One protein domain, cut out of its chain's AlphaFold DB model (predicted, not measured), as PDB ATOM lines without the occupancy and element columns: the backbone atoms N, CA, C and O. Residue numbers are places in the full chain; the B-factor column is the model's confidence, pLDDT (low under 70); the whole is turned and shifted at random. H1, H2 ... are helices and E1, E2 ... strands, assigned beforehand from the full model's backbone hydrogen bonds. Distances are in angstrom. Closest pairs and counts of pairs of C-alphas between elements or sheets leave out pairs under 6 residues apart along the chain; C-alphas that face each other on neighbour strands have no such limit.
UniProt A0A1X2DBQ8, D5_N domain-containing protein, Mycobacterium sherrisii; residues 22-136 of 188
ATOM      1  N   GLN A  22      26.366 -12.343 -12.100       96.62
ATOM      2  CA  GLN A  22      25.272 -11.966 -12.998       96.62
ATOM      3  C   GLN A  22      25.753 -11.188 -14.229       96.62
ATOM      4  O   GLN A  22      25.284 -11.467 -15.326       96.62
ATOM      5  N   VAL A  23      26.737 -10.289 -14.094       95.81
ATOM      6  CA  VAL A  23      27.281  -9.520 -15.231       95.81
ATOM      7  C   VAL A  23      27.927 -10.454 -16.251       95.81
ATOM      8  O   VAL A  23      27.687 -10.326 -17.451       95.81
ATOM      9  N   ARG A  24      28.710 -11.447 -15.801       95.62
ATOM     10  CA  ARG A  24      29.298 -12.445 -16.713       95.62
ATOM     11  C   ARG A  24      28.209 -13.246 -17.424       95.62
ATOM     12  O   ARG A  24      28.332 -13.496 -18.623       95.62
ATOM     13  N   MET A  25      27.172 -13.656 -16.696       97.75
ATOM     14  CA  MET A  25      26.072 -14.442 -17.260       97.75
ATOM     15  C   MET A  25      25.227 -13.622 -18.233       97.75
ATOM     16  O   MET A  25      24.876 -14.133 -19.290       97.75
ATOM     17  N   ALA A  26      24.996 -12.341 -17.956       96.88
ATOM     18  CA  ALA A  26      24.372 -11.430 -18.902       96.88
ATOM     19  C   ALA A  26      25.237 -11.317 -20.169       96.88
ATOM     20  O   ALA A  26      24.737 -11.520 -21.273       96.88
ATOM     21  N   VAL A  27      26.556 -11.113 -20.043       95.50
ATOM     22  CA  VAL A  27      27.441 -10.988 -21.218       95.50
ATOM     23  C   VAL A  27      27.414 -12.269 -22.053       95.50
ATOM     24  O   VAL A  27      27.415 -12.206 -23.284       95.50
ATOM     25  N   ALA A  28      27.369 -13.433 -21.404       95.62
ATOM     26  CA  ALA A  28      27.217 -14.714 -22.081       95.62
ATOM     27  C   ALA A  28      25.850 -14.844 -22.776       95.62
ATOM     28  O   ALA A  28      25.812 -15.252 -23.934       95.62
ATOM     29  N   LEU A  29      24.755 -14.443 -22.119       97.38
ATOM     30  CA  LEU A  29      23.409 -14.413 -22.699       97.38
ATOM     31  C   LEU A  29      23.398 -13.560 -23.973       97.38
ATOM     32  O   LEU A  29      22.953 -14.036 -25.014       97.38
ATOM     33  N   ARG A  30      23.969 -12.351 -23.919       95.25
ATOM     34  CA  ARG A  30      24.117 -11.456 -25.077       95.25
ATOM     35  C   ARG A  30      24.847 -12.133 -26.226       95.25
ATOM     36  O   ARG A  30      24.324 -12.201 -27.331       95.25
ATOM     37  N   LYS A  31      26.024 -12.704 -25.959       94.19
ATOM     38  CA  LYS A  31      26.839 -13.359 -26.995       94.19
ATOM     39  C   LYS A  31      26.137 -14.538 -27.674       94.19
ATOM     40  O   LYS A  31      26.477 -14.856 -28.806       94.19
ATOM     41  N   VAL A  32      25.216 -15.216 -26.988       93.56
ATOM     42  CA  VAL A  32      24.558 -16.430 -27.504       93.56
ATOM     43  C   VAL A  32      23.168 -16.146 -28.090       93.56
ATOM     44  O   VAL A  32      22.721 -16.877 -28.978       93.56
ATOM     45  N   TYR A  33      22.481 -15.112 -27.601       96.19
ATOM     46  CA  TYR A  33      21.063 -14.869 -27.882       96.19
ATOM     47  C   TYR A  33      20.738 -13.463 -28.401       96.19
ATOM     48  O   TYR A  33      19.554 -13.161 -28.562       96.19
ATOM     49  N   ALA A  34      21.732 -12.624 -28.712       93.19
ATOM     50  CA  ALA A  34      21.499 -11.422 -29.518       93.19
ATOM     51  C   ALA A  34      20.734 -11.786 -30.807       93.19
ATOM     52  O   ALA A  34      20.978 -12.836 -31.409       93.19
ATOM     53  N   GLY A  35      19.749 -10.963 -31.178       95.19
ATOM     54  CA  GLY A  35      18.848 -11.231 -32.306       95.19
ATOM     55  C   GLY A  35      17.796 -12.325 -32.061       95.19
ATOM     56  O   GLY A  35      17.032 -12.643 -32.966       95.19
ATOM     57  N   LYS A  36      17.726 -12.912 -30.856       97.06
ATOM     58  CA  LYS A  36      16.687 -13.895 -30.469       97.06
ATOM     59  C   LYS A  36      15.780 -13.413 -29.343       97.06
ATOM     60  O   LYS A  36      14.716 -13.994 -29.136       97.06
ATOM     61  N   LEU A  37      16.210 -12.392 -28.613       97.69
ATOM     62  CA  LEU A  37      15.429 -11.679 -27.611       97.69
ATOM     63  C   LEU A  37      15.523 -10.185 -27.885       97.69
ATOM     64  O   LEU A  37      16.568  -9.721 -28.333       97.69
ATOM     65  N   ILE A  38      14.470  -9.467 -27.524       98.25
ATOM     66  CA  ILE A  38      14.508  -8.026 -27.280       98.25
ATOM     67  C   ILE A  38      13.719  -7.721 -26.007       98.25
ATOM     68  O   ILE A  38      12.875  -8.506 -25.571       98.25
ATOM     69  N   TYR A  39      13.993  -6.581 -25.402       98.44
ATOM     70  CA  TYR A  39      13.284  -6.007 -24.283       98.44
ATOM     71  C   TYR A  39      12.765  -4.636 -24.689       98.44
ATOM     72  O   TYR A  39      13.515  -3.791 -25.179       98.44
ATOM     73  N   VAL A  40      11.477  -4.427 -24.448       98.12
ATOM     74  CA  VAL A  40      10.768  -3.208 -24.819       98.12
ATOM     75  C   VAL A  40      10.273  -2.538 -23.538       98.12
ATOM     76  O   VAL A  40       9.417  -3.115 -22.858       98.12
ATOM     77  N   PRO A  41      10.794  -1.355 -23.158       96.56
ATOM     78  CA  PRO A  41      10.374  -0.661 -21.943       96.56
ATOM     79  C   PRO A  41       8.854  -0.471 -21.881       96.56
ATOM     80  O   PRO A  41       8.227  -0.071 -22.857       96.56
ATOM     81  N   GLY A  42       8.250  -0.789 -20.735       95.44
ATOM     82  CA  GLY A  42       6.797  -0.713 -20.537       95.44
ATOM     83  C   GLY A  42       5.990  -1.887 -21.111       95.44
ATOM     84  O   GLY A  42       4.842  -2.058 -20.714       95.44
ATOM     85  N   VAL A  43       6.577  -2.729 -21.973       96.06
ATOM     86  CA  VAL A  43       5.917  -3.928 -22.533       96.06
ATOM     87  C   VAL A  43       6.542  -5.216 -21.990       96.06
ATOM     88  O   VAL A  43       5.836  -6.137 -21.589       96.06
ATOM     89  N   GLY A  44       7.872  -5.273 -21.929       97.19
ATOM     90  CA  GLY A  44       8.637  -6.413 -21.435       97.19
ATOM     91  C   GLY A  44       9.424  -7.148 -22.521       97.19
ATOM     92  O   GLY A  44       9.748  -6.612 -23.582       97.19
ATOM     93  N   TRP A  45       9.785  -8.394 -22.219       98.38
ATOM     94  CA  TRP A  45      10.586  -9.237 -23.104       98.38
ATOM     95  C   TRP A  45       9.775  -9.741 -24.297       98.38
ATOM     96  O   TRP A  45       8.600 -10.076 -24.167       98.38
ATOM     97  N   HIS A  46      10.443  -9.853 -25.440       98.69
ATOM     98  CA  HIS A  46       9.964 -10.532 -26.633       98.69
ATOM     99  C   HIS A  46      11.010 -11.538 -27.107       98.69
ATOM    100  O   HIS A  46      12.199 -11.418 -26.800       98.69
ATOM    101  N   TYR A  47      10.571 -12.522 -27.881       98.38
ATOM    102  CA  TYR A  47      11.444 -13.488 -28.532       98.38
ATOM    103  C   TYR A  47      11.120 -13.595 -30.018       98.38
ATOM    104  O   TYR A  47       9.963 -13.462 -30.420       98.38
ATOM    105  N   TRP A  48      12.148 -13.863 -30.815       98.12
ATOM    106  CA  TRP A  48      11.995 -14.111 -32.242       98.12
ATOM    107  C   TRP A  48      11.490 -15.539 -32.460       98.12
ATOM    108  O   TRP A  48      12.126 -16.496 -32.004       98.12
ATOM    109  N   ASP A  49      10.347 -15.697 -33.127       96.56
ATOM    110  CA  ASP A  49       9.740 -17.005 -33.417       96.56
ATOM    111  C   ASP A  49      10.030 -17.523 -34.834       96.56
ATOM    112  O   ASP A  49       9.395 -18.480 -35.265       96.56
ATOM    113  N   LEU A  50      11.038 -16.937 -35.494       96.44
ATOM    114  CA  LEU A  50      11.427 -17.118 -36.901       96.44
ATOM    115  C   LEU A  50      10.623 -16.288 -37.904       96.44
ATOM    116  O   LEU A  50      11.098 -16.112 -39.023       96.44
ATOM    117  N   ILE A  51       9.475 -15.745 -37.501       97.25
ATOM    118  CA  ILE A  51       8.607 -14.951 -38.374       97.25
ATOM    119  C   ILE A  51       8.437 -13.540 -37.810       97.25
ATOM    120  O   ILE A  51       8.502 -12.573 -38.556       97.25
ATOM    121  N   ARG A  52       8.256 -13.395 -36.495       98.12
ATOM    122  CA  ARG A  52       7.992 -12.122 -35.809       98.12
ATOM    123  C   ARG A  52       8.575 -12.084 -34.395       98.12
ATOM    124  O   ARG A  52       8.960 -13.101 -33.810       98.12
ATOM    125  N   TRP A  53       8.536 -10.901 -33.792       98.44
ATOM    126  CA  TRP A  53       8.735 -10.728 -32.357       98.44
ATOM    127  C   TRP A  53       7.444 -11.000 -31.593       98.44
ATOM    128  O   TRP A  53       6.441 -10.307 -31.754       98.44
ATOM    129  N   ARG A  54       7.462 -12.012 -30.723       98.19
ATOM    130  CA  ARG A  54       6.342 -12.338 -29.834       98.19
ATOM    131  C   ARG A  54       6.630 -11.900 -28.415       98.19
ATOM    132  O   ARG A  54       7.703 -12.199 -27.895       98.19
ATOM    133  N   VAL A  55       5.640 -11.282 -27.770       98.19
ATOM    134  CA  VAL A  55       5.668 -11.014 -26.326       98.19
ATOM    135  C   VAL A  55       5.951 -12.317 -25.576       98.19
ATOM    136  O   VAL A  55       5.341 -13.359 -25.837       98.19
ATOM    137  N   ASP A  56       6.886 -12.262 -24.635       97.75
ATOM    138  CA  ASP A  56       7.319 -13.407 -23.848       97.75
ATOM    139  C   ASP A  56       6.370 -13.703 -22.672       97.75
ATOM    140  O   ASP A  56       6.672 -13.428 -21.512       97.75
ATOM    141  N   SER A  57       5.218 -14.306 -22.961       94.75
ATOM    142  CA  SER A  57       4.242 -14.703 -21.933       94.75
ATOM    143  C   SER A  57       4.625 -15.971 -21.156       94.75
ATOM    144  O   SER A  57       4.096 -16.219 -20.074       94.75
ATOM    145  N   LEU A  58       5.551 -16.779 -21.684       94.31
ATOM    146  CA  LEU A  58       5.947 -18.080 -21.123       94.31
ATOM    147  C   LEU A  58       7.399 -18.103 -20.622       94.31
ATOM    148  O   LEU A  58       7.991 -19.173 -20.453       94.31
ATOM    149  N   ASN A  59       7.977 -16.931 -20.357       95.38
ATOM    150  CA  ASN A  59       9.318 -16.777 -19.795       95.38
ATOM    151  C   ASN A  59      10.441 -17.449 -20.624       95.38
ATOM    152  O   ASN A  59      11.400 -17.981 -20.059       95.38
ATOM    153  N   LYS A  60      10.383 -17.419 -21.960       96.88
ATOM    154  CA  LYS A  60      11.496 -17.803 -22.847       96.88
ATOM    155  C   LYS A  60      12.778 -17.031 -22.546       96.88
ATOM    156  O   LYS A  60      13.852 -17.626 -22.591       96.88
ATOM    157  N   SER A  61      12.681 -15.761 -22.158       97.31
ATOM    158  CA  SER A  61      13.809 -14.966 -21.656       97.31
ATOM    159  C   SER A  61      14.501 -15.655 -20.472       97.31
ATOM    160  O   SER A  61      15.714 -15.863 -20.483       97.31
ATOM    161  N   THR A  62      13.731 -16.117 -19.482       98.12
ATOM    162  CA  THR A  62      14.237 -16.918 -18.355       98.12
ATOM    163  C   THR A  62      14.824 -18.249 -18.826       98.12
ATOM    164  O   THR A  62      15.898 -18.637 -18.368       98.12
ATOM    165  N   GLN A  63      14.174 -18.945 -19.764       98.00
ATOM    166  CA  GLN A  63      14.704 -20.197 -20.316       98.00
ATOM    167  C   GLN A  63      16.070 -19.990 -20.993       98.00
ATOM    168  O   GLN A  63      16.942 -20.850 -20.885       98.00
ATOM    169  N   PHE A  64      16.299 -18.855 -21.659       97.94
ATOM    170  CA  PHE A  64      17.600 -18.539 -22.263       97.94
ATOM    171  C   PHE A  64      18.662 -18.185 -21.217       97.94
ATOM    172  O   PHE A  64      19.823 -18.568 -21.383       97.94
ATOM    173  N   VAL A  65      18.280 -17.552 -20.101       98.31
ATOM    174  CA  VAL A  65      19.178 -17.406 -18.942       98.31
ATOM    175  C   VAL A  65      19.578 -18.780 -18.411       98.31
ATOM    176  O   VAL A  65      20.768 -19.059 -18.304       98.31
ATOM    177  N   LEU A  66      18.624 -19.680 -18.167       98.25
ATOM    178  CA  LEU A  66      18.909 -21.035 -17.675       98.25
ATOM    179  C   LEU A  66      19.836 -21.815 -18.621       98.25
ATOM    180  O   LEU A  66      20.811 -22.408 -18.167       98.25
ATOM    181  N   LYS A  67      19.598 -21.746 -19.938       98.25
ATOM    182  CA  LYS A  67      20.487 -22.346 -20.949       98.25
ATOM    183  C   LYS A  67      21.889 -21.732 -20.941       98.25
ATOM    184  O   LYS A  67      22.874 -22.437 -21.145       98.25
ATOM    185  N   THR A  68      21.997 -20.430 -20.681       98.00
ATOM    186  CA  THR A  68      23.291 -19.756 -20.502       98.00
ATOM    187  C   THR A  68      24.040 -20.297 -19.284       98.00
ATOM    188  O   THR A  68      25.229 -20.602 -19.395       98.00
ATOM    189  N   LEU A  69      23.354 -20.464 -18.146       98.00
ATOM    190  CA  LEU A  69      23.947 -21.028 -16.930       98.00
ATOM    191  C   LEU A  69      24.417 -22.472 -17.157       98.00
ATOM    192  O   LEU A  69      25.547 -22.810 -16.813       98.00
ATOM    193  N   ASP A  70      23.591 -23.303 -17.793       97.94
ATOM    194  CA  ASP A  70      23.933 -24.694 -18.110       97.94
ATOM    195  C   ASP A  70      25.154 -24.797 -19.045       97.94
ATOM    196  O   ASP A  70      26.108 -25.541 -18.790       97.94
ATOM    197  N   ARG A  71      25.207 -23.950 -20.081       97.69
ATOM    198  CA  ARG A  71      26.370 -23.863 -20.974       97.69
ATOM    199  C   ARG A  71      27.629 -23.440 -20.218       97.69
ATOM    200  O   ARG A  71      28.699 -23.998 -20.466       97.69
ATOM    201  N   ALA A  72      27.523 -22.484 -19.295       97.00
ATOM    202  CA  ALA A  72      28.642 -22.065 -18.454       97.00
ATOM    203  C   ALA A  72      29.143 -23.215 -17.564       97.00
ATOM    204  O   ALA A  72      30.351 -23.454 -17.500       97.00
ATOM    205  N   MET A  73      28.233 -23.986 -16.959       96.88
ATOM    206  CA  MET A  73      28.578 -25.173 -16.169       96.88
ATOM    207  C   MET A  73      29.278 -26.237 -17.022       96.88
ATOM    208  O   MET A  73      30.346 -26.719 -16.639       96.88
ATOM    209  N   THR A  74      28.763 -26.527 -18.216       97.94
ATOM    210  CA  THR A  74      29.381 -27.470 -19.163       97.94
ATOM    211  C   THR A  74      30.789 -27.031 -19.580       97.94
ATOM    212  O   THR A  74      31.730 -27.832 -19.564       97.94
ATOM    213  N   ILE A  75      30.971 -25.748 -19.911       96.38
ATOM    214  CA  ILE A  75      32.286 -25.188 -20.256       96.38
ATOM    215  C   ILE A  75      33.239 -25.283 -19.062       96.38
ATOM    216  O   ILE A  75      34.386 -25.693 -19.246       96.38
ATOM    217  N   SER A  76      32.776 -24.960 -17.850       97.25
ATOM    218  CA  SER A  76      33.597 -25.043 -16.638       97.25
ATOM    219  C   SER A  76      34.092 -26.471 -16.386       97.25
ATOM    220  O   SER A  76      35.287 -26.681 -16.192       97.25
ATOM    221  N   ALA A  77      33.216 -27.473 -16.509       97.81
ATOM    222  CA  ALA A  77      33.571 -28.875 -16.320       97.81
ATOM    223  C   ALA A  77      34.590 -29.350 -17.366       97.81
ATOM    224  O   ALA A  77      35.556 -30.035 -17.030       97.81
ATOM    225  N   ARG A  78      34.418 -28.950 -18.633       98.12
ATOM    226  CA  ARG A  78      35.387 -29.252 -19.695       98.12
ATOM    227  C   ARG A  78      36.755 -28.632 -19.405       98.12
ATOM    228  O   ARG A  78      37.758 -29.330 -19.513       98.12
ATOM    229  N   LYS A  79      36.798 -27.362 -18.995       96.50
ATOM    230  CA  LYS A  79      38.052 -26.666 -18.672       96.50
ATOM    231  C   LYS A  79      38.754 -27.231 -17.436       96.50
ATOM    232  O   LYS A  79      39.974 -27.339 -17.444       96.50
ATOM    233  N   ALA A  80      38.006 -27.691 -16.435       97.88
ATOM    234  CA  ALA A  80      38.577 -28.398 -15.290       97.88
ATOM    235  C   ALA A  80      39.230 -29.737 -15.686       97.88
ATOM    236  O   ALA A  80      40.299 -30.074 -15.179       97.88
ATOM    237  N   ARG A  81      38.622 -30.494 -16.614       98.19
ATOM    238  CA  ARG A  81      39.214 -31.741 -17.139       98.19
ATOM    239  C   ARG A  81      40.492 -31.475 -17.932       98.19
ATOM    240  O   ARG A  81      41.489 -32.146 -17.711       98.19
ATOM    241  N   GLU A  82      40.463 -30.479 -18.814       97.38
ATOM    242  CA  GLU A  82      41.627 -30.048 -19.602       97.38
ATOM    243  C   GLU A  82      42.799 -29.650 -18.690       97.38
ATOM    244  O   GLU A  82      43.917 -30.123 -18.873       97.38
ATOM    245  N   ALA A  83      42.519 -28.887 -17.628       97.75
ATOM    246  CA  ALA A  83      43.512 -28.546 -16.616       97.75
ATOM    247  C   ALA A  83      44.134 -29.788 -15.953       97.75
ATOM    248  O   ALA A  83      45.348 -29.844 -15.766       97.75
ATOM    249  N   ALA A  84      43.326 -30.796 -15.608       97.69
ATOM    250  CA  ALA A  84      43.816 -32.015 -14.967       97.69
ATOM    251  C   ALA A  84      44.778 -32.811 -15.866       97.69
ATOM    252  O   ALA A  84      45.761 -33.349 -15.359       97.69
ATOM    253  N   LEU A  85      44.528 -32.842 -17.181       97.19
ATOM    254  CA  LEU A  85      45.395 -33.516 -18.154       97.19
ATOM    255  C   LEU A  85      46.757 -32.821 -18.311       97.19
ATOM    256  O   LEU A  85      47.766 -33.494 -18.486       97.19
ATOM    257  N   LEU A  86      46.799 -31.489 -18.202       96.56
ATOM    258  CA  LEU A  86      48.028 -30.703 -18.380       96.56
ATOM    259  C   LEU A  86      48.912 -30.622 -17.130       96.56
ATOM    260  O   LEU A  86      50.048 -30.169 -17.218       96.56
ATOM    261  N   LYS A  87      48.439 -31.081 -15.965       91.12
ATOM    262  CA  LYS A  87      49.118 -30.888 -14.669       91.12
ATOM    263  C   LYS A  87      50.579 -31.373 -14.642       91.12
ATOM    264  O   LYS A  87      51.380 -30.820 -13.892       91.12
ATOM    265  N   GLY A  88      50.913 -32.405 -15.422       89.81
ATOM    266  CA  GLY A  88      52.265 -32.970 -15.509       89.81
ATOM    267  C   GLY A  88      53.129 -32.433 -16.656       89.81
ATOM    268  O   GLY A  88      54.344 -32.576 -16.593       89.81
ATOM    269  N   SER A  89      52.528 -31.831 -17.686       95.38
ATOM    270  CA  SER A  89      53.229 -31.390 -18.903       95.38
ATOM    271  C   SER A  89      53.364 -29.871 -19.002       95.38
ATOM    272  O   SER A  89      54.384 -29.375 -19.462       95.38
ATOM    273  N   ASP A  90      52.346 -29.132 -18.561       96.75
ATOM    274  CA  ASP A  90      52.316 -27.672 -18.539       96.75
ATOM    275  C   ASP A  90      51.516 -27.201 -17.320       96.75
ATOM    276  O   ASP A  90      50.292 -27.019 -17.346       96.75
ATOM    277  N   LYS A  91      52.232 -27.025 -16.208       95.69
ATOM    278  CA  LYS A  91      51.635 -26.593 -14.943       95.69
ATOM    279  C   LYS A  91      51.021 -25.192 -15.045       95.69
ATOM    280  O   LYS A  91      49.984 -24.950 -14.434       95.69
ATOM    281  N   ALA A  92      51.634 -24.282 -15.805       96.75
ATOM    282  CA  ALA A  92      51.173 -22.901 -15.893       96.75
ATOM    283  C   ALA A  92      49.812 -22.817 -16.600       96.75
ATOM    284  O   ALA A  92      48.886 -22.179 -16.089       96.75
ATOM    285  N   GLU A  93      49.656 -23.507 -17.731       95.81
ATOM    286  CA  GLU A  93      48.371 -23.554 -18.432       95.81
ATOM    287  C   GLU A  93      47.333 -24.386 -17.658       95.81
ATOM    288  O   GLU A  93      46.167 -23.991 -17.577       95.81
ATOM    289  N   SER A  94      47.748 -25.475 -16.995       97.44
ATOM    290  CA  SER A  94      46.887 -26.240 -16.079       97.44
ATOM    291  C   SER A  94      46.268 -25.348 -14.994       97.44
ATOM    292  O   SER A  94      45.041 -25.301 -14.846       97.44
ATOM    293  N   ASP A  95      47.093 -24.580 -14.277       96.88
ATOM    294  CA  ASP A  95      46.642 -23.695 -13.200       96.88
ATOM    295  C   ASP A  95      45.714 -22.588 -13.734       96.88
ATOM    296  O   ASP A  95      44.674 -22.295 -13.132       96.88
ATOM    297  N   ARG A  96      46.016 -22.022 -14.911       96.25
ATOM    298  CA  ARG A  96      45.178 -21.007 -15.569       96.25
ATOM    299  C   ARG A  96      43.797 -21.546 -15.949       96.25
ATOM    300  O   ARG A  96      42.784 -20.893 -15.671       96.25
ATOM    301  N   LEU A  97      43.733 -22.715 -16.587       95.62
ATOM    302  CA  LEU A  97      42.474 -23.336 -17.011       95.62
ATOM    303  C   LEU A  97      41.617 -23.728 -15.810       95.62
ATOM    304  O   LEU A  97      40.402 -23.508 -15.829       95.62
ATOM    305  N   LYS A  98      42.245 -24.247 -14.750       97.25
ATOM    306  CA  LYS A  98      41.565 -24.562 -13.494       97.25
ATOM    307  C   LYS A  98      40.975 -23.305 -12.858       97.25
ATOM    308  O   LYS A  98      39.786 -23.285 -12.551       97.25
ATOM    309  N   ALA A  99      41.759 -22.230 -12.743       95.75
ATOM    310  CA  ALA A  99      41.284 -20.962 -12.193       95.75
ATOM    311  C   ALA A  99      40.101 -20.388 -12.995       95.75
ATOM    312  O   ALA A  99      39.126 -19.899 -12.417       95.75
ATOM    313  N   TYR A 100      40.149 -20.481 -14.328       95.06
ATOM    314  CA  TYR A 100      39.032 -20.084 -15.185       95.06
ATOM    315  C   TYR A 100      37.786 -20.954 -14.960       95.06
ATOM    316  O   TYR A 100      36.683 -20.416 -14.831       95.06
ATOM    317  N   ALA A 101      37.950 -22.278 -14.895       96.75
ATOM    318  CA  ALA A 101      36.863 -23.219 -14.654       96.75
ATOM    319  C   ALA A 101      36.172 -22.957 -13.308       96.75
ATOM    320  O   ALA A 101      34.948 -22.817 -13.266       96.75
ATOM    321  N   ASP A 102      36.950 -22.818 -12.235       96.75
ATOM    322  CA  ASP A 102      36.437 -22.573 -10.887       96.75
ATOM    323  C   ASP A 102      35.687 -21.236 -10.813       96.75
ATOM    324  O   ASP A 102      34.577 -21.171 -10.274       96.75
ATOM    325  N   LYS A 103      36.236 -20.179 -11.428       95.69
ATOM    326  CA  LYS A 103      35.569 -18.872 -11.505       95.69
ATOM    327  C   LYS A 103      34.252 -18.954 -12.274       95.69
ATOM    328  O   LYS A 103      33.240 -18.451 -11.794       95.69
ATOM    329  N   LEU A 104      34.238 -19.604 -13.439       95.75
ATOM    330  CA  LEU A 104      33.029 -19.729 -14.254       95.75
ATOM    331  C   LEU A 104      31.942 -20.543 -13.543       95.75
ATOM    332  O   LEU A 104      30.778 -20.143 -13.555       95.75
ATOM    333  N   LYS A 105      32.323 -21.648 -12.891       97.88
ATOM    334  CA  LYS A 105      31.417 -22.475 -12.084       97.88
ATOM    335  C   LYS A 105      30.810 -21.671 -10.936       97.88
ATOM    336  O   LYS A 105      29.599 -21.721 -10.730       97.88
ATOM    337  N   LYS A 106      31.636 -20.908 -10.210       97.25
ATOM    338  CA  LYS A 106      31.185 -20.028  -9.124       97.25
ATOM    339  C   LYS A 106      30.211 -18.965  -9.632       97.25
ATOM    340  O   LYS A 106      29.142 -18.793  -9.050       97.25
ATOM    341  N   ASP A 107      30.561 -18.284 -10.720       96.38
ATOM    342  CA  ASP A 107      29.737 -17.224 -11.304       96.38
ATOM    343  C   ASP A 107      28.369 -17.764 -11.748       96.38
ATOM    344  O   ASP A 107      27.339 -17.209 -11.360       96.38
ATOM    345  N   ALA A 108      28.339 -18.881 -12.482       96.75
ATOM    346  CA  ALA A 108      27.094 -19.512 -12.919       96.75
ATOM    347  C   ALA A 108      26.251 -20.008 -11.733       96.75
ATOM    348  O   ALA A 108      25.054 -19.726 -11.677       96.75
ATOM    349  N   GLY A 109      26.874 -20.676 -10.755       97.12
ATOM    350  CA  GLY A 109      26.201 -21.162  -9.547       97.12
ATOM    351  C   GLY A 109      25.550 -20.041  -8.734       97.12
ATOM    352  O   GLY A 109      24.413 -20.181  -8.289       97.12
ATOM    353  N   SER A 110      26.208 -18.882  -8.621       95.94
ATOM    354  CA  SER A 110      25.654 -17.715  -7.915       95.94
ATOM    355  C   SER A 110      24.385 -17.133  -8.559       95.94
ATOM    356  O   SER A 110      23.648 -16.392  -7.911       95.94
ATOM    357  N   CYS A 111      24.099 -17.482  -9.818       97.69
ATOM    358  CA  CYS A 111      22.965 -16.959 -10.579       97.69
ATOM    359  C   CYS A 111      21.763 -17.918 -10.647       97.69
ATOM    360  O   CYS A 111      20.780 -17.583 -11.299       97.69
ATOM    361  N   GLN A 112      21.814 -19.093 -10.008       96.12
ATOM    362  CA  GLN A 112      20.769 -20.126 -10.133       96.12
ATOM    363  C   GLN A 112      19.495 -19.848  -9.318       96.12
ATOM    364  O   GLN A 112      18.484 -20.524  -9.503       96.12
ATOM    365  N   SER A 113      19.513 -18.857  -8.424       97.62
ATOM    366  CA  SER A 113      18.319 -18.435  -7.689       97.62
ATOM    367  C   SER A 113      17.393 -17.582  -8.562       97.62
ATOM    368  O   SER A 113      17.827 -16.957  -9.530       97.62
ATOM    369  N   ALA A 114      16.117 -17.468  -8.181       97.44
ATOM    370  CA  ALA A 114      15.175 -16.584  -8.872       97.44
ATOM    371  C   ALA A 114      15.665 -15.121  -8.917       97.44
ATOM    372  O   ALA A 114      15.497 -14.446  -9.930       97.44
ATOM    373  N   ALA A 115      16.308 -14.643  -7.845       97.94
ATOM    374  CA  ALA A 115      16.924 -13.316  -7.809       97.94
ATOM    375  C   ALA A 115      18.128 -13.213  -8.757       97.94
ATOM    376  O   ALA A 115      18.257 -12.222  -9.468       97.94
ATOM    377  N   GLY A 116      18.962 -14.255  -8.821       97.88
ATOM    378  CA  GLY A 116      20.078 -14.340  -9.762       97.88
ATOM    379  C   GLY A 116      19.624 -14.258 -11.215       97.88
ATOM    380  O   GLY A 116      20.127 -13.442 -11.981       97.88
ATOM    381  N   ILE A 117      18.615 -15.051 -11.571       98.25
ATOM    382  CA  ILE A 117      18.022 -15.073 -12.910       98.25
ATOM    383  C   ILE A 117      17.429 -13.708 -13.273       98.25
ATOM    384  O   ILE A 117      17.635 -13.235 -14.391       98.25
ATOM    385  N   ARG A 118      16.703 -13.063 -12.349       97.94
ATOM    386  CA  ARG A 118      16.173 -11.708 -12.571       97.94
ATOM    387  C   ARG A 118      17.290 -10.697 -12.795       97.94
ATOM    388  O   ARG A 118      17.248 -10.015 -13.812       97.94
ATOM    389  N   GLY A 119      18.315 -10.690 -11.943       98.00
ATOM    390  CA  GLY A 119      19.453  -9.777 -12.074       98.00
ATOM    391  C   GLY A 119      20.183  -9.926 -13.412       98.00
ATOM    392  O   GLY A 119      20.529  -8.933 -14.044       98.00
ATOM    393  N   VAL A 120      20.334 -11.154 -13.923       98.19
ATOM    394  CA  VAL A 120      20.890 -11.376 -15.272       98.19
ATOM    395  C   VAL A 120      20.046 -10.693 -16.353       98.19
ATOM    396  O   VAL A 120      20.611 -10.065 -17.247       98.19
ATOM    397  N   LYS A 121      18.711 -10.793 -16.285       98.06
ATOM    398  CA  LYS A 121      17.816 -10.137 -17.252       98.06
ATOM    399  C   LYS A 121      17.839  -8.615 -17.109       98.06
ATOM    400  O   LYS A 121      17.915  -7.926 -18.117       98.06
ATOM    401  N   GLU A 122      17.824  -8.102 -15.884       97.50
ATOM    402  CA  GLU A 122      17.870  -6.662 -15.598       97.50
ATOM    403  C   GLU A 122      19.162  -6.008 -16.102       97.50
ATOM    404  O   GLU A 122      19.122  -4.900 -16.623       97.50
ATOM    405  N   ILE A 123      20.298  -6.705 -16.018       96.81
ATOM    406  CA  ILE A 123      21.554  -6.238 -16.621       96.81
ATOM    407  C   ILE A 123      21.492  -6.348 -18.146       96.81
ATOM    408  O   ILE A 123      21.918  -5.445 -18.857       96.81
ATOM    409  N   ALA A 124      20.983  -7.464 -18.673       96.56
ATOM    410  CA  ALA A 124      20.961  -7.690 -20.113       96.56
ATOM    411  C   ALA A 124      20.061  -6.686 -20.852       96.56
ATOM    412  O   ALA A 124      20.418  -6.237 -21.938       96.56
ATOM    413  N   GLN A 125      18.920  -6.308 -20.272       96.69
ATOM    414  CA  GLN A 125      17.934  -5.450 -20.935       96.69
ATOM    415  C   GLN A 125      18.431  -4.023 -21.213       96.69
ATOM    416  O   GLN A 125      17.803  -3.319 -21.996       96.69
ATOM    417  N   SER A 126      19.529  -3.579 -20.587       92.88
ATOM    418  CA  SER A 126      20.106  -2.251 -20.830       92.88
ATOM    419  C   SER A 126      21.037  -2.195 -22.043       92.88
ATOM    420  O   SER A 126      21.539  -1.122 -22.369       92.88
ATOM    421  N   TRP A 127      21.350  -3.327 -22.679       93.94
ATOM    422  CA  TRP A 127      22.270  -3.349 -23.816       93.94
ATOM    423  C   TRP A 127      21.570  -3.116 -25.154       93.94
ATOM    424  O   TRP A 127      20.481  -3.654 -25.344       93.94
ATOM    425  N   PRO A 128      22.202  -2.405 -26.111       93.69
ATOM    426  CA  PRO A 128      21.607  -2.115 -27.419       93.69
ATOM    427  C   PRO A 128      21.155  -3.354 -28.202       93.69
ATOM    428  O   PRO A 128      20.185  -3.291 -28.942       93.69
ATOM    429  N   GLU A 129      21.821  -4.497 -28.026       94.62
ATOM    430  CA  GLU A 129      21.479  -5.748 -28.717       94.62
ATOM    431  C   GLU A 129      20.201  -6.416 -28.182       94.62
ATOM    432  O   GLU A 129      19.707  -7.368 -28.788       94.62
ATOM    433  N   PHE A 130      19.694  -5.952 -27.037       96.94
ATOM    434  CA  PHE A 130      18.432  -6.394 -26.457       96.94
ATOM    435  C   PHE A 130      17.420  -5.255 -26.323       96.94
ATOM    436  O   PHE A 130      16.232  -5.522 -26.401       96.94
ATOM    437  N   ALA A 131      17.830  -4.008 -26.122       96.44
ATOM    438  CA  ALA A 131      16.917  -2.894 -25.904       96.44
ATOM    439  C   ALA A 131      16.268  -2.423 -27.214       96.44
ATOM    440  O   ALA A 131      16.942  -2.172 -28.210       96.44
ATOM    441  N   THR A 132      14.947  -2.259 -27.212       97.06
ATOM    442  CA  THR A 132      14.187  -1.712 -28.343       97.06
ATOM    443  C   THR A 132      13.114  -0.762 -27.829       97.06
ATOM    444  O   THR A 132      12.410  -1.066 -26.868       97.06
ATOM    445  N   GLU A 133      12.977   0.409 -28.449       96.31
ATOM    446  CA  GLU A 133      11.929   1.359 -28.074       96.31
ATOM    447  C   GLU A 133      10.546   0.869 -28.537       96.31
ATOM    448  O   GLU A 133      10.436   0.334 -29.640       96.31
ATOM    449  N   PRO A 134       9.464   1.115 -27.775       97.25
ATOM    450  CA  PRO A 134       8.119   0.694 -28.174       97.25
ATOM    451  C   PRO A 134       7.698   1.184 -29.563       97.25
ATOM    452  O   PRO A 134       7.079   0.437 -30.310       97.25
ATOM    453  N   ARG A 135       8.076   2.416 -29.935       97.19
ATOM    454  CA  ARG A 135       7.754   3.016 -31.243       97.19
ATOM    455  C   ARG A 135       8.484   2.383 -32.430       97.19
ATOM    456  O   ARG A 135       8.143   2.689 -33.563       97.19
ATOM    457  N   ALA A 136       9.520   1.585 -32.175       97.19
ATOM    458  CA  ALA A 136      10.260   0.894 -33.223       97.19
ATOM    459  C   ALA A 136       9.569  -0.414 -33.641       97.19
ATOM    460  O   ALA A 136       9.839  -0.922 -34.725       97.19
TER     461      ALA A 136
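Overview. This is residues 22 to 136 of the 188 residues of the protein "D5_N domain-containing protein" of Mycobacterium sherrisii (UniProt A0A1X2DBQ8). A small sheet of three strands, E1, E2 and E3, makes a head at one end of a long helical hairpin, H2 and H3. The short helices H1 and H4 pack on each other and on residues 61 to 69 of H2, near the head, while the hairpin's other end reaches out as an arm. The 115 printed residues hold four named helices and three strands, in the order H1, E1, E2, E3, H2, H3, H4; the class is mostly helix. The sheet, order E1, E2, E3, is antiparallel, a meander, each strand the antiparallel neighbour of the one before. The whole is loose, with a radius of gyration of the C-alphas of 17.0 A and spans of 59 by 28 by 22 A.

Along the chain. Find E1 at residues 37 to 40, E2 at 44 to 48 and E3 at 53 to 55. From C-alpha 60 at (11.496, -17.803, -22.847), H2 runs 39.0 A to residue 86. H3, residues 91 to 110, spans 28.3 A. H1 is residues 22 to 33; H4, residues 114 to 124, ends at C-alpha 124 (20.961, -7.690, -20.113).

Arrangement. Look at N 38 and O 46, 3.1 A apart, between E1 and E2, and N 47 and O 54, 2.9 A, between E2 and E3. H2 only grazes the sheet, with residues 60 to 64. H2 and H3, a helical hairpin, touch closest at the C-alphas of Ala 83 and Ser 94, 4.1 A, at a shallow tilt of 23 degrees, opposite ways. H1 touches H2 about perpendicular, at 78 degrees, closest at the C-alphas of Leu 29 and Thr 68, 5.8 A. H4 touches H1, closest at the C-alphas of Gln 22 and Val 120, 5.0 A. In H1, H2, H3 and H4 every O i to N i+4 pair is within hydrogen-bond range.

Size, cuts and confidence. The C-alphas farthest apart are those of Gly 88 and Arg 135, 59.4 A. The printed part has no cut, its links between named elements are tight, and no printed residue is under 70 in pLDDT. Residues 125 to 136 hold no named element.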